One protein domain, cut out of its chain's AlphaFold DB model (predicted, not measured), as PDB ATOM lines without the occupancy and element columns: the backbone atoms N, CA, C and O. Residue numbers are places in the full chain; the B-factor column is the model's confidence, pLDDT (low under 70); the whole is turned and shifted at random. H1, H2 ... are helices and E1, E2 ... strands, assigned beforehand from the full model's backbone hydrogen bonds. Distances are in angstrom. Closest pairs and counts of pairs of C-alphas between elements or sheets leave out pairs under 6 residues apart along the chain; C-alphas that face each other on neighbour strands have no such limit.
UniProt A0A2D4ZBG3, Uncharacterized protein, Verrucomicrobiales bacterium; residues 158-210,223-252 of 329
ATOM      1  N   GLY A 158     -29.510   5.325  34.550       84.12
ATOM      2  CA  GLY A 158     -30.821   5.772  35.029       84.12
ATOM      3  C   GLY A 158     -31.525   6.806  34.155       84.12
ATOM      4  O   GLY A 158     -32.719   7.013  34.348       84.12
ATOM      5  N   CYS A 159     -30.845   7.426  33.188       85.00
ATOM      6  CA  CYS A 159     -31.419   8.527  32.418       85.00
ATOM      7  C   CYS A 159     -32.466   8.098  31.376       85.00
ATOM      8  O   CYS A 159     -33.346   8.899  31.077       85.00
ATOM      9  N   GLU A 160     -32.483   6.827  30.948       80.00
ATOM     10  CA  GLU A 160     -33.550   6.233  30.109       80.00
ATOM     11  C   GLU A 160     -34.958   6.457  30.705       80.00
ATOM     12  O   GLU A 160     -35.953   6.558  29.990       80.00
ATOM     13  N   TYR A 161     -35.058   6.598  32.034       79.88
ATOM     14  CA  TYR A 161     -36.292   6.999  32.714       79.88
ATOM     15  C   TYR A 161     -36.896   8.289  32.134       79.88
ATOM     16  O   TYR A 161     -38.114   8.386  31.976       79.88
ATOM     17  N   TYR A 162     -36.054   9.274  31.814       78.88
ATOM     18  CA  TYR A 162     -36.485  10.558  31.276       78.88
ATOM     19  C   TYR A 162     -36.960  10.456  29.831       78.88
ATOM     20  O   TYR A 162     -37.928  11.131  29.493       78.88
ATOM     21  N   ASP A 163     -36.370   9.577  29.021       72.88
ATOM     22  CA  ASP A 163     -36.839   9.331  27.652       72.88
ATOM     23  C   ASP A 163     -38.268   8.781  27.672       72.88
ATOM     24  O   ASP A 163     -39.159   9.301  27.001       72.88
ATOM     25  N   VAL A 164     -38.527   7.800  28.544       74.50
ATOM     26  CA  VAL A 164     -39.874   7.245  28.741       74.50
ATOM     27  C   VAL A 164     -40.856   8.318  29.221       74.50
ATOM     28  O   VAL A 164     -42.009   8.335  28.779       74.50
ATOM     29  N   LEU A 165     -40.440   9.216  30.121       76.50
ATOM     30  CA  LEU A 165     -41.286  10.333  30.547       76.50
ATOM     31  C   LEU A 165     -41.582  11.307  29.402       76.50
ATOM     32  O   LEU A 165     -42.728  11.735  29.263       76.50
ATOM     33  N   GLU A 166     -40.579  11.660  28.600       74.75
ATOM     34  CA  GLU A 166     -40.696  12.630  27.508       74.75
ATOM     35  C   GLU A 166     -41.604  12.100  26.391       74.75
ATOM     36  O   GLU A 166     -42.501  12.806  25.931       74.75
ATOM     37  N   GLU A 167     -41.473  10.821  26.026       70.62
ATOM     38  CA  GLU A 167     -42.354  10.163  25.052       70.62
ATOM     39  C   GLU A 167     -43.826  10.124  25.501       70.62
ATOM     40  O   GLU A 167     -44.735  10.103  24.669       70.62
ATOM     41  N   ASN A 168     -44.080  10.135  26.814       68.69
ATOM     42  CA  ASN A 168     -45.417  10.018  27.408       68.69
ATOM     43  C   ASN A 168     -45.890  11.316  28.078       68.69
ATOM     44  O   ASN A 168     -46.831  11.317  28.869       68.69
ATOM     45  N   ARG A 169     -45.265  12.446  27.759       72.81
ATOM     46  CA  ARG A 169     -45.476  13.742  28.415       72.81
ATOM     47  C   ARG A 169     -46.942  14.191  28.510       72.81
ATOM     48  O   ARG A 169     -47.358  14.737  29.536       72.81
ATOM     49  N   SER A 170     -47.731  13.944  27.464       68.81
ATOM     50  CA  SER A 170     -49.160  14.298  27.385       68.81
ATOM     51  C   SER A 170     -50.050  13.497  28.339       68.81
ATOM     52  O   SER A 170     -51.176  13.897  28.614       68.81
ATOM     53  N   VAL A 171     -49.548  12.379  28.861       71.44
ATOM     54  CA  VAL A 171     -50.278  11.458  29.736       71.44
ATOM     55  C   VAL A 171     -50.288  11.956  31.185       71.44
ATOM     56  O   VAL A 171     -51.182  11.609  31.954       71.44
ATOM     57  N   PHE A 172     -49.322  12.796  31.569       73.06
ATOM     58  CA  PHE A 172     -49.122  13.235  32.957       73.06
ATOM     59  C   PHE A 172     -49.729  14.612  33.271       73.06
ATOM     60  O   PHE A 172     -49.361  15.250  34.256       73.06
ATOM     61  N   GLY A 173     -50.679  15.067  32.451       66.38
ATOM     62  CA  GLY A 173     -51.451  16.292  32.663       66.38
ATOM     63  C   GLY A 173     -51.534  17.168  31.415       66.38
ATOM     64  O   GLY A 173     -50.870  16.915  30.406       66.38
ATOM     65  N   GLU A 174     -52.353  18.216  31.494       64.19
ATOM     66  CA  GLU A 174     -52.501  19.179  30.404       64.19
ATOM     67  C   GLU A 174     -51.182  19.917  30.153       64.19
ATOM     68  O   GLU A 174     -50.472  20.303  31.082       64.19
ATOM     69  N   GLN A 175     -50.831  20.086  28.880       64.56
ATOM     70  CA  GLN A 175     -49.699  20.923  28.506       64.56
ATOM     71  C   GLN A 175     -50.109  22.400  28.672       64.56
ATOM     72  O   GLN A 175     -51.209  22.764  28.248       64.56
ATOM     73  N   PRO A 176     -49.244  23.267  29.222       61.72
ATOM     74  CA  PRO A 176     -49.425  24.708  29.201       61.72
ATOM     75  C   PRO A 176     -49.723  25.194  27.784       61.72
ATOM     76  O   PRO A 176     -49.031  24.825  26.832       61.72
ATOM     77  N   ILE A 177     -50.737  26.046  27.656       60.31
ATOM     78  CA  ILE A 177     -51.028  26.731  26.399       60.31
ATOM     79  C   ILE A 177     -49.957  27.807  26.216       60.31
ATOM     80  O   ILE A 177     -49.903  28.765  26.985       60.31
ATOM     81  N   LEU A 178     -49.100  27.632  25.213       61.97
ATOM     82  CA  LEU A 178     -48.087  28.616  24.844       61.97
ATOM     83  C   LEU A 178     -48.689  29.681  23.929       61.97
ATOM     84  O   LEU A 178     -49.604  29.405  23.145       61.97
ATOM     85  N   ASN A 179     -48.137  30.889  23.992       63.97
ATOM     86  CA  ASN A 179     -48.446  31.923  23.021       63.97
ATOM     87  C   ASN A 179     -47.713  31.629  21.708       63.97
ATOM     88  O   ASN A 179     -46.495  31.770  21.605       63.97
ATOM     89  N   GLN A 180     -48.469  31.233  20.687       65.94
ATOM     90  CA  GLN A 180     -47.903  30.850  19.397       65.94
ATOM     91  C   GLN A 180     -47.116  31.994  18.733       65.94
ATOM     92  O   GLN A 180     -46.121  31.725  18.069       65.94
ATOM     93  N   GLU A 181     -47.488  33.261  18.959       70.69
ATOM     94  CA  GLU A 181     -46.754  34.408  18.401       70.69
ATOM     95  C   GLU A 181     -45.339  34.545  18.987       70.69
ATOM     96  O   GLU A 181     -44.412  34.905  18.265       70.69
ATOM     97  N   GLU A 182     -45.146  34.233  20.271       64.75
ATOM     98  CA  GLU A 182     -43.840  34.318  20.946       64.75
ATOM     99  C   GLU A 182     -42.926  33.137  20.584       64.75
ATOM    100  O   GLU A 182     -41.702  33.304  20.483       64.75
ATOM    101  N   VAL A 183     -43.524  31.970  20.319       62.34
ATOM    102  CA  VAL A 183     -42.843  30.780  19.783       62.34
ATOM    103  C   VAL A 183     -42.399  31.023  18.339       62.34
ATOM    104  O   VAL A 183     -41.238  30.787  18.001       62.34
ATOM    105  N   ASP A 184     -43.289  31.548  17.495       68.62
ATOM    106  CA  ASP A 184     -43.012  31.834  16.083       68.62
ATOM    107  C   ASP A 184     -41.983  32.968  15.915       68.62
ATOM    108  O   ASP A 184     -41.180  32.956  14.979       68.62
ATOM    109  N   ALA A 185     -41.960  33.931  16.845       74.62
ATOM    110  CA  ALA A 185     -40.972  35.009  16.884       74.62
ATOM    111  C   ALA A 185     -39.589  34.568  17.402       74.62
ATOM    112  O   ALA A 185     -38.644  35.361  17.365       74.62
ATOM    113  N   GLY A 186     -39.449  33.330  17.896       62.53
ATOM    114  CA  GLY A 186     -38.207  32.819  18.489       62.53
ATOM    115  C   GLY A 186     -37.765  33.577  19.746       62.53
ATOM    116  O   GLY A 186     -36.599  33.496  20.141       62.53
ATOM    117  N   THR A 187     -38.674  34.353  20.343       63.25
ATOM    118  CA  THR A 187     -38.444  35.136  21.563       63.25
ATOM    119  C   THR A 187     -38.600  34.286  22.817       63.25
ATOM    120  O   THR A 187     -37.928  34.545  23.815       63.25
ATOM    121  N   GLU A 188     -39.400  33.224  22.743       52.22
ATOM    122  CA  GLU A 188     -39.322  32.087  23.651       52.22
ATOM    123  C   GLU A 188     -38.517  30.965  22.986       52.22
ATOM    124  O   GLU A 188     -38.681  30.666  21.801       52.22
ATOM    125  N   LYS A 189     -37.639  30.291  23.747       51.66
ATOM    126  CA  LYS A 189     -37.194  28.952  23.329       51.66
ATOM    127  C   LYS A 189     -38.462  28.118  23.150       51.66
ATOM    128  O   LYS A 189     -39.362  28.270  23.967       51.66
ATOM    129  N   ALA A 190     -38.537  27.248  22.138       45.75
ATOM    130  CA  ALA A 190     -39.620  26.273  22.009       45.75
ATOM    131  C   ALA A 190     -39.615  25.346  23.238       45.75
ATOM    132  O   ALA A 190     -39.026  24.267  23.245       45.75
ATOM    133  N   VAL A 191     -40.204  25.827  24.323       45.12
ATOM    134  CA  VAL A 191     -40.477  25.092  25.535       45.12
ATOM    135  C   VAL A 191     -41.800  24.446  25.220       45.12
ATOM    136  O   VAL A 191     -42.829  25.080  25.392       45.12
ATOM    137  N   TYR A 192     -41.795  23.212  24.712       49.97
ATOM    138  CA  TYR A 192     -42.989  22.375  24.807       49.97
ATOM    139  C   TYR A 192     -43.497  22.553  26.249       49.97
ATOM    140  O   TYR A 192     -42.690  22.468  27.175       49.97
ATOM    141  N   GLY A 193     -44.745  22.967  26.465       48.59
ATOM    142  CA  GLY A 193     -45.227  23.274  27.815       48.59
ATOM    143  C   GLY A 193     -45.133  22.017  28.682       48.59
ATOM    144  O   GLY A 193     -45.418  20.929  28.207       48.59
ATOM    145  N   TYR A 194     -44.670  22.067  29.925       55.50
ATOM    146  CA  TYR A 194     -44.586  20.863  30.768       55.50
ATOM    147  C   TYR A 194     -45.920  20.569  31.452       55.50
ATOM    148  O   TYR A 194     -46.490  21.480  32.040       55.50
ATOM    149  N   SER A 195     -46.401  19.321  31.419       69.06
ATOM    150  CA  SER A 195     -47.522  18.938  32.284       69.06
ATOM    151  C   SER A 195     -47.067  18.919  33.744       69.06
ATOM    152  O   SER A 195     -45.928  18.541  34.035       69.06
ATOM    153  N   ASP A 196     -47.945  19.317  34.669       77.94
ATOM    154  CA  ASP A 196     -47.619  19.379  36.103       77.94
ATOM    155  C   ASP A 196     -47.068  18.040  36.618       77.94
ATOM    156  O   ASP A 196     -46.063  18.000  37.330       77.94
ATOM    157  N   GLY A 197     -47.667  16.922  36.190       82.38
ATOM    158  CA  GLY A 197     -47.199  15.584  36.544       82.38
ATOM    159  C   GLY A 197     -45.867  15.212  35.898       82.38
ATOM    160  O   GLY A 197     -45.053  14.564  36.552       82.38
ATOM    161  N   PHE A 198     -45.592  15.648  34.663       83.75
ATOM    162  CA  PHE A 198     -44.283  15.430  34.039       83.75
ATOM    163  C   PHE A 198     -43.173  16.111  34.844       83.75
ATOM    164  O   PHE A 198     -42.179  15.463  35.158       83.75
ATOM    165  N   ASN A 199     -43.351  17.381  35.223       86.06
ATOM    166  CA  ASN A 199     -42.358  18.104  36.023       86.06
ATOM    167  C   ASN A 199     -42.146  17.438  37.374       86.06
ATOM    168  O   ASN A 199     -41.013  17.180  37.758       86.06
ATOM    169  N   ILE A 200     -43.232  17.078  38.059       89.75
ATOM    170  CA  ILE A 200     -43.152  16.378  39.341       89.75
ATOM    171  C   ILE A 200     -42.354  15.080  39.204       89.75
ATOM    172  O   ILE A 200     -41.441  14.843  39.993       89.75
ATOM    173  N   LEU A 201     -42.657  14.252  38.202       88.19
ATOM    174  CA  LEU A 201     -41.949  12.994  37.966       88.19
ATOM    175  C   LEU A 201     -40.480  13.229  37.595       88.19
ATOM    176  O   LEU A 201     -39.598  12.544  38.111       88.19
ATOM    177  N   LYS A 202     -40.204  14.235  36.760       87.94
ATOM    178  CA  LYS A 202     -38.850  14.591  36.338       87.94
ATOM    179  C   LYS A 202     -37.997  15.096  37.513       87.94
ATOM    180  O   LYS A 202     -36.856  14.660  37.725       87.94
ATOM    181  N   ASP A 203     -38.565  15.992  38.310       89.69
ATOM    182  CA  ASP A 203     -37.911  16.641  39.443       89.69
ATOM    183  C   ASP A 203     -37.716  15.681  40.616       89.69
ATOM    184  O   ASP A 203     -36.729  15.797  41.341       89.69
ATOM    185  N   ASN A 204     -38.570  14.664  40.731       91.75
ATOM    186  CA  ASN A 204     -38.541  13.671  41.802       91.75
ATOM    187  C   ASN A 204     -38.195  12.263  41.293       91.75
ATOM    188  O   ASN A 204     -38.623  11.269  41.880       91.75
ATOM    189  N   ALA A 205     -37.417  12.148  40.213       89.75
ATOM    190  CA  ALA A 205     -37.080  10.857  39.608       89.75
ATOM    191  C   ALA A 205     -36.460   9.862  40.614       89.75
ATOM    192  O   ALA A 205     -36.812   8.679  40.620       89.75
ATOM    193  N   HIS A 206     -35.611  10.345  41.534       91.44
ATOM    194  CA  HIS A 206     -35.005   9.534  42.602       91.44
ATOM    195  C   HIS A 206     -36.022   8.991  43.616       91.44
ATOM    196  O   HIS A 206     -35.766   7.970  44.252       91.44
ATOM    197  N   CYS A 207     -37.186   9.632  43.747       90.56
ATOM    198  CA  CYS A 207     -38.269   9.207  44.631       90.56
ATOM    199  C   CYS A 207     -39.122   8.079  44.039       90.56
ATOM    200  O   CYS A 207     -39.996   7.545  44.720       90.56
ATOM    201  N   THR A 208     -38.935   7.722  42.769       83.88
ATOM    202  CA  THR A 208     -39.832   6.776  42.097       83.88
ATOM    203  C   THR A 208     -39.541   5.321  42.480       83.88
ATOM    204  O   THR A 208     -38.436   4.961  42.891       83.88
ATOM    205  N   LEU A 209     -40.554   4.453  42.343       69.75
ATOM    206  CA  LEU A 209     -40.591   3.072  42.855       69.75
ATOM    207  C   LEU A 209     -39.339   2.214  42.602       69.75
ATOM    208  O   LEU A 209     -39.159   1.219  43.306       69.75
ATOM    209  N   ARG A 210     -38.508   2.482  41.595       70.12
ATOM    210  CA  ARG A 210     -37.439   1.555  41.176       70.12
ATOM    211  C   ARG A 210     -36.036   2.129  41.231       70.12
ATOM    212  O   ARG A 210     -35.097   1.345  41.349       70.12
ATOM    213  N   GLY A 223     -35.126  12.035  51.678       90.56
ATOM    214  CA  GLY A 223     -35.495  13.012  52.709       90.56
ATOM    215  C   GLY A 223     -36.330  14.185  52.190       90.56
ATOM    216  O   GLY A 223     -37.051  14.802  52.967       90.56
ATOM    217  N   ASP A 224     -36.253  14.463  50.889       92.06
ATOM    218  CA  ASP A 224     -37.043  15.468  50.174       92.06
ATOM    219  C   ASP A 224     -38.231  14.871  49.402       92.06
ATOM    220  O   ASP A 224     -38.965  15.608  48.750       92.06
ATOM    221  N   CYS A 225     -38.447  13.555  49.475       93.00
ATOM    222  CA  CYS A 225     -39.556  12.908  48.786       93.00
ATOM    223  C   CYS A 225     -40.860  13.054  49.575       93.00
ATOM    224  O   CYS A 225     -40.966  12.633  50.732       93.00
ATOM    225  N   GLU A 226     -41.898  13.575  48.926       93.62
ATOM    226  CA  GLU A 226     -43.231  13.653  49.514       93.62
ATOM    227  C   GLU A 226     -43.907  12.275  49.545       93.62
ATOM    228  O   GLU A 226     -43.623  11.382  48.739       93.62
ATOM    229  N   ARG A 227     -44.844  12.085  50.484       91.06
ATOM    230  CA  ARG A 227     -45.641  10.844  50.569       91.06
ATOM    231  C   ARG A 227     -46.573  10.666  49.369       91.06
ATOM    232  O   ARG A 227     -46.899   9.536  49.007       91.06
ATOM    233  N   SER A 228     -47.031  11.776  48.806       92.62
ATOM    234  CA  SER A 228     -47.927  11.849  47.660       92.62
ATOM    235  C   SER A 228     -47.753  13.205  46.998       92.62
ATOM    236  O   SER A 228     -47.654  14.200  47.707       92.62
ATOM    237  N   TYR A 229     -47.800  13.233  45.674       91.31
ATOM    238  CA  TYR A 229     -47.706  14.443  44.877       91.31
ATOM    239  C   TYR A 229     -49.045  14.698  44.191       91.31
ATOM    240  O   TYR A 229     -49.674  13.764  43.687       91.31
ATOM    241  N   ARG A 230     -49.486  15.957  44.169       87.94
ATOM    242  CA  ARG A 230     -50.743  16.351  43.532       87.94
ATOM    243  C   ARG A 230     -50.509  16.662  42.055       87.94
ATOM    244  O   ARG A 230     -49.889  17.670  41.743       87.94
ATOM    245  N   PHE A 231     -51.044  15.840  41.159       85.75
ATOM    246  CA  PHE A 231     -51.116  16.123  39.720       85.75
ATOM    247  C   PHE A 231     -52.252  15.327  39.081       85.75
ATOM    248  O   PHE A 231     -52.793  14.428  39.715       85.75
ATOM    249  N   CYS A 232     -52.663  15.698  37.862       75.25
ATOM    250  CA  CYS A 232     -53.814  15.100  37.164       75.25
ATOM    251  C   CYS A 232     -55.078  14.984  38.048       75.25
ATOM    252  O   CYS A 232     -55.795  13.990  38.019       75.25
ATOM    253  N   GLU A 233     -55.303  16.006  38.889       78.31
ATOM    254  CA  GLU A 233     -56.399  16.089  39.869       78.31
ATOM    255  C   GLU A 233     -56.438  14.958  40.916       78.31
ATOM    256  O   GLU A 233     -57.444  14.770  41.610       78.31
ATOM    257  N   LYS A 234     -55.330  14.236  41.101       82.00
ATOM    258  CA  LYS A 234     -55.210  13.098  42.017       82.00
ATOM    259  C   LYS A 234     -53.975  13.235  42.906       82.00
ATOM    260  O   LYS A 234     -53.008  13.914  42.570       82.00
ATOM    261  N   ASP A 235     -54.030  12.589  44.067       89.44
ATOM    262  CA  ASP A 235     -52.868  12.440  44.944       89.44
ATOM    263  C   ASP A 235     -52.158  11.140  44.571       89.44
ATOM    264  O   ASP A 235     -52.662  10.046  44.832       89.44
ATOM    265  N   ILE A 236     -50.996  11.253  43.934       86.56
ATOM    266  CA  ILE A 236     -50.263  10.114  43.390       86.56
ATOM    267  C   ILE A 236     -49.048   9.800  44.259       86.56
ATOM    268  O   ILE A 236     -48.208  10.655  44.541       86.56
ATOM    269  N   ASN A 237     -48.912   8.536  44.653       89.94
ATOM    270  CA  ASN A 237     -47.720   8.040  45.333       89.94
ATOM    271  C   ASN A 237     -46.723   7.460  44.317       89.94
ATOM    272  O   ASN A 237     -46.773   6.279  43.970       89.94
ATOM    273  N   ILE A 238     -45.784   8.290  43.865       87.38
ATOM    274  CA  ILE A 238     -44.771   7.902  42.868       87.38
ATOM    275  C   ILE A 238     -43.754   6.878  43.405       87.38
ATOM    276  O   ILE A 238     -43.094   6.187  42.630       87.38
ATOM    277  N   GLN A 239     -43.654   6.736  44.732       86.12
ATOM    278  CA  GLN A 239     -42.743   5.789  45.378       86.12
ATOM    279  C   GLN A 239     -43.272   4.349  45.329       86.12
ATOM    280  O   GLN A 239     -42.503   3.396  45.473       86.12
ATOM    281  N   SER A 240     -44.586   4.167  45.160       81.81
ATOM    282  CA  SER A 240     -45.237   2.852  45.153       81.81
ATOM    283  C   SER A 240     -45.774   2.432  43.783       81.81
ATOM    284  O   SER A 240     -46.097   1.258  43.597       81.81
ATOM    285  N   GLN A 241     -45.821   3.349  42.815       74.81
ATOM    286  CA  GLN A 241     -46.392   3.123  41.490       74.81
ATOM    287  C   GLN A 241     -45.343   3.147  40.367       74.81
ATOM    288  O   GLN A 241     -44.325   3.830  40.453       74.81
ATOM    289  N   SER A 242     -45.581   2.390  39.290       75.31
ATOM    290  CA  SER A 242     -44.812   2.528  38.046       75.31
ATOM    291  C   SER A 242     -45.346   3.690  37.209       75.31
ATOM    292  O   SER A 242     -46.525   4.020  37.309       75.31
ATOM    293  N   ILE A 243     -44.521   4.237  36.308       73.75
ATOM    294  CA  ILE A 243     -44.952   5.265  35.341       73.75
ATOM    295  C   ILE A 243     -46.220   4.827  34.584       73.75
ATOM    296  O   ILE A 243     -47.149   5.609  34.436       73.75
ATOM    297  N   ALA A 244     -46.305   3.555  34.178       71.88
ATOM    298  CA  ALA A 244     -47.486   3.015  33.500       71.88
ATOM    299  C   ALA A 244     -48.747   2.984  34.389       71.88
ATOM    300  O   ALA A 244     -49.845   3.216  33.895       71.88
ATOM    301  N   SER A 245     -48.607   2.702  35.689       73.06
ATOM    302  CA  SER A 245     -49.729   2.747  36.641       73.06
ATOM    303  C   SER A 245     -50.220   4.179  36.832       73.06
ATOM    304  O   SER A 245     -51.410   4.443  36.724       73.06
ATOM    305  N   ILE A 246     -49.282   5.112  37.007       76.62
ATOM    306  CA  ILE A 246     -49.566   6.544  37.142       76.62
ATOM    307  C   ILE A 246     -50.267   7.075  35.886       76.62
ATOM    308  O   ILE A 246     -51.242   7.813  35.981       76.62
ATOM    309  N   ALA A 247     -49.806   6.659  34.706       73.44
ATOM    310  CA  ALA A 247     -50.429   6.990  33.431       73.44
ATOM    311  C   ALA A 247     -51.898   6.539  33.364       73.44
ATOM    312  O   ALA A 247     -52.760   7.312  32.946       73.44
ATOM    313  N   ILE A 248     -52.188   5.309  33.800       70.56
ATOM    314  CA  ILE A 248     -53.558   4.785  33.874       70.56
ATOM    315  C   ILE A 248     -54.381   5.583  34.886       70.56
ATOM    316  O   ILE A 248     -55.496   5.976  34.564       70.56
ATOM    317  N   ASP A 249     -53.839   5.875  36.068       74.25
ATOM    318  CA  ASP A 249     -54.542   6.642  37.099       74.25
ATOM    319  C   ASP A 249     -54.917   8.042  36.600       74.25
ATOM    320  O   ASP A 249     -56.058   8.472  36.779       74.25
ATOM    321  N   CYS A 250     -54.004   8.735  35.919       72.00
ATOM    322  CA  CYS A 250     -54.263  10.068  35.378       72.00
ATOM    323  C   CYS A 250     -55.271  10.087  34.221       72.00
ATOM    324  O   CYS A 250     -55.928  11.101  34.011       72.00
ATOM    325  N   ASN A 251     -55.421   8.982  33.482       67.81
ATOM    326  CA  ASN A 251     -56.249   8.921  32.267       67.81
ATOM    327  C   ASN A 251     -57.433   7.949  32.384       67.81
ATOM    328  O   ASN A 251     -58.144   7.711  31.408       67.81
ATOM    329  N   GLY A 252     -57.666   7.382  33.570       53.62
ATOM    330  CA  GLY A 252     -58.727   6.405  33.824       53.62
ATOM    331  C   GLY A 252     -60.142   6.976  33.701       53.62
ATOM    332  O   GLY A 252     -61.077   6.212  33.480       53.62
TER     333      GLY A 252
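AT A GLANCE: This is residues 158 to 210 and 223 to 252 of the 329 residues of an uncharacterized protein of Verrucomicrobiales bacterium (UniProt A0A2D4ZBG3). A small body of short helices, H1, H2, H4 and H5, with the little hairpin E1 E2 at one side of it, sends out a long loop of the chain that has the short helix H3 near its far end and then returns to H4. H1 and H2 follow each other on one side of H4, and H5 packs on H2; the arm with H3 makes much of the length. The printed part has 83 residues, with five named helices and two named strands in the order H1 H2 H3 H4 E1 E2 H5; the two-stranded sheet is antiparallel. The class is mostly helix, though under half of the residues are in named elements. The whole is only just compact, close to loose, with a radius of gyration of the C-alphas of 14.0 A, and elongated, spanning 43 by 28 by 22 A.

HOW THE PARTS SIT: H1, residues 160 to 167, touches H4, residues 196 to 203, at a shallow tilt of 20 degrees, opposite ways; their closest C-alphas, of Leu 165 and Phe 198, are 6.9 A apart. H1 and H2, residues 169 to 172, meet only through their link. H2 touches H4, with the C-alphas of Phe 172 and Gly 197 closest at 4.7 A. H2 also touches H5, residues 243 to 251, with those of Val 171 and Ala 247 closest at 5.8 A. H1 and H5 are close but not clearly touching, their closest C-alphas, of Leu 165 and Ile 243, being 7.9 A apart. H3, residues 180 to 184, touches no helix. E1, residues 229 to 231, and E2, residues 234 to 236, form an antiparallel hairpin at 139 degrees; N 229 and O 236, 2.8 A apart, and N 231 and O 234, 3.1 A apart, are within hydrogen-bond range. The closest C-alphas of H4 and E1, of Gly 197 and Phe 231, are 5.1 A apart; those of E2 and H5, of Ile 236 and Ile 246, 7.2 A. Every O i to N i+4 pair is within hydrogen-bond range in H1, H3, H4 and H5; H2 is too short for such a pair.

IN THESE COORDINATES: H1 begins at C-alpha 160 (-33.550, 6.233, 30.109) and is 10.9 A long. H3 begins at C-alpha 180 (-47.903, 30.850, 19.397). H4 is 10.6 A long, and H5, 12.3 A long, ends at C-alpha 251 (-56.249, 8.921, 32.267).

THE WHOLE: The two C-alphas farthest apart, of Ala 185 and Ser 240, are 43.0 A apart. Residues 211 to 222 are not printed, and C-alphas 210 and 223 are 16.4 A apart across this cut. The link H3 to H4 is long. The mean pLDDT of the printed part is 75.1, and 26 residues are under 70, among them 173 to 180 and 186 to 195.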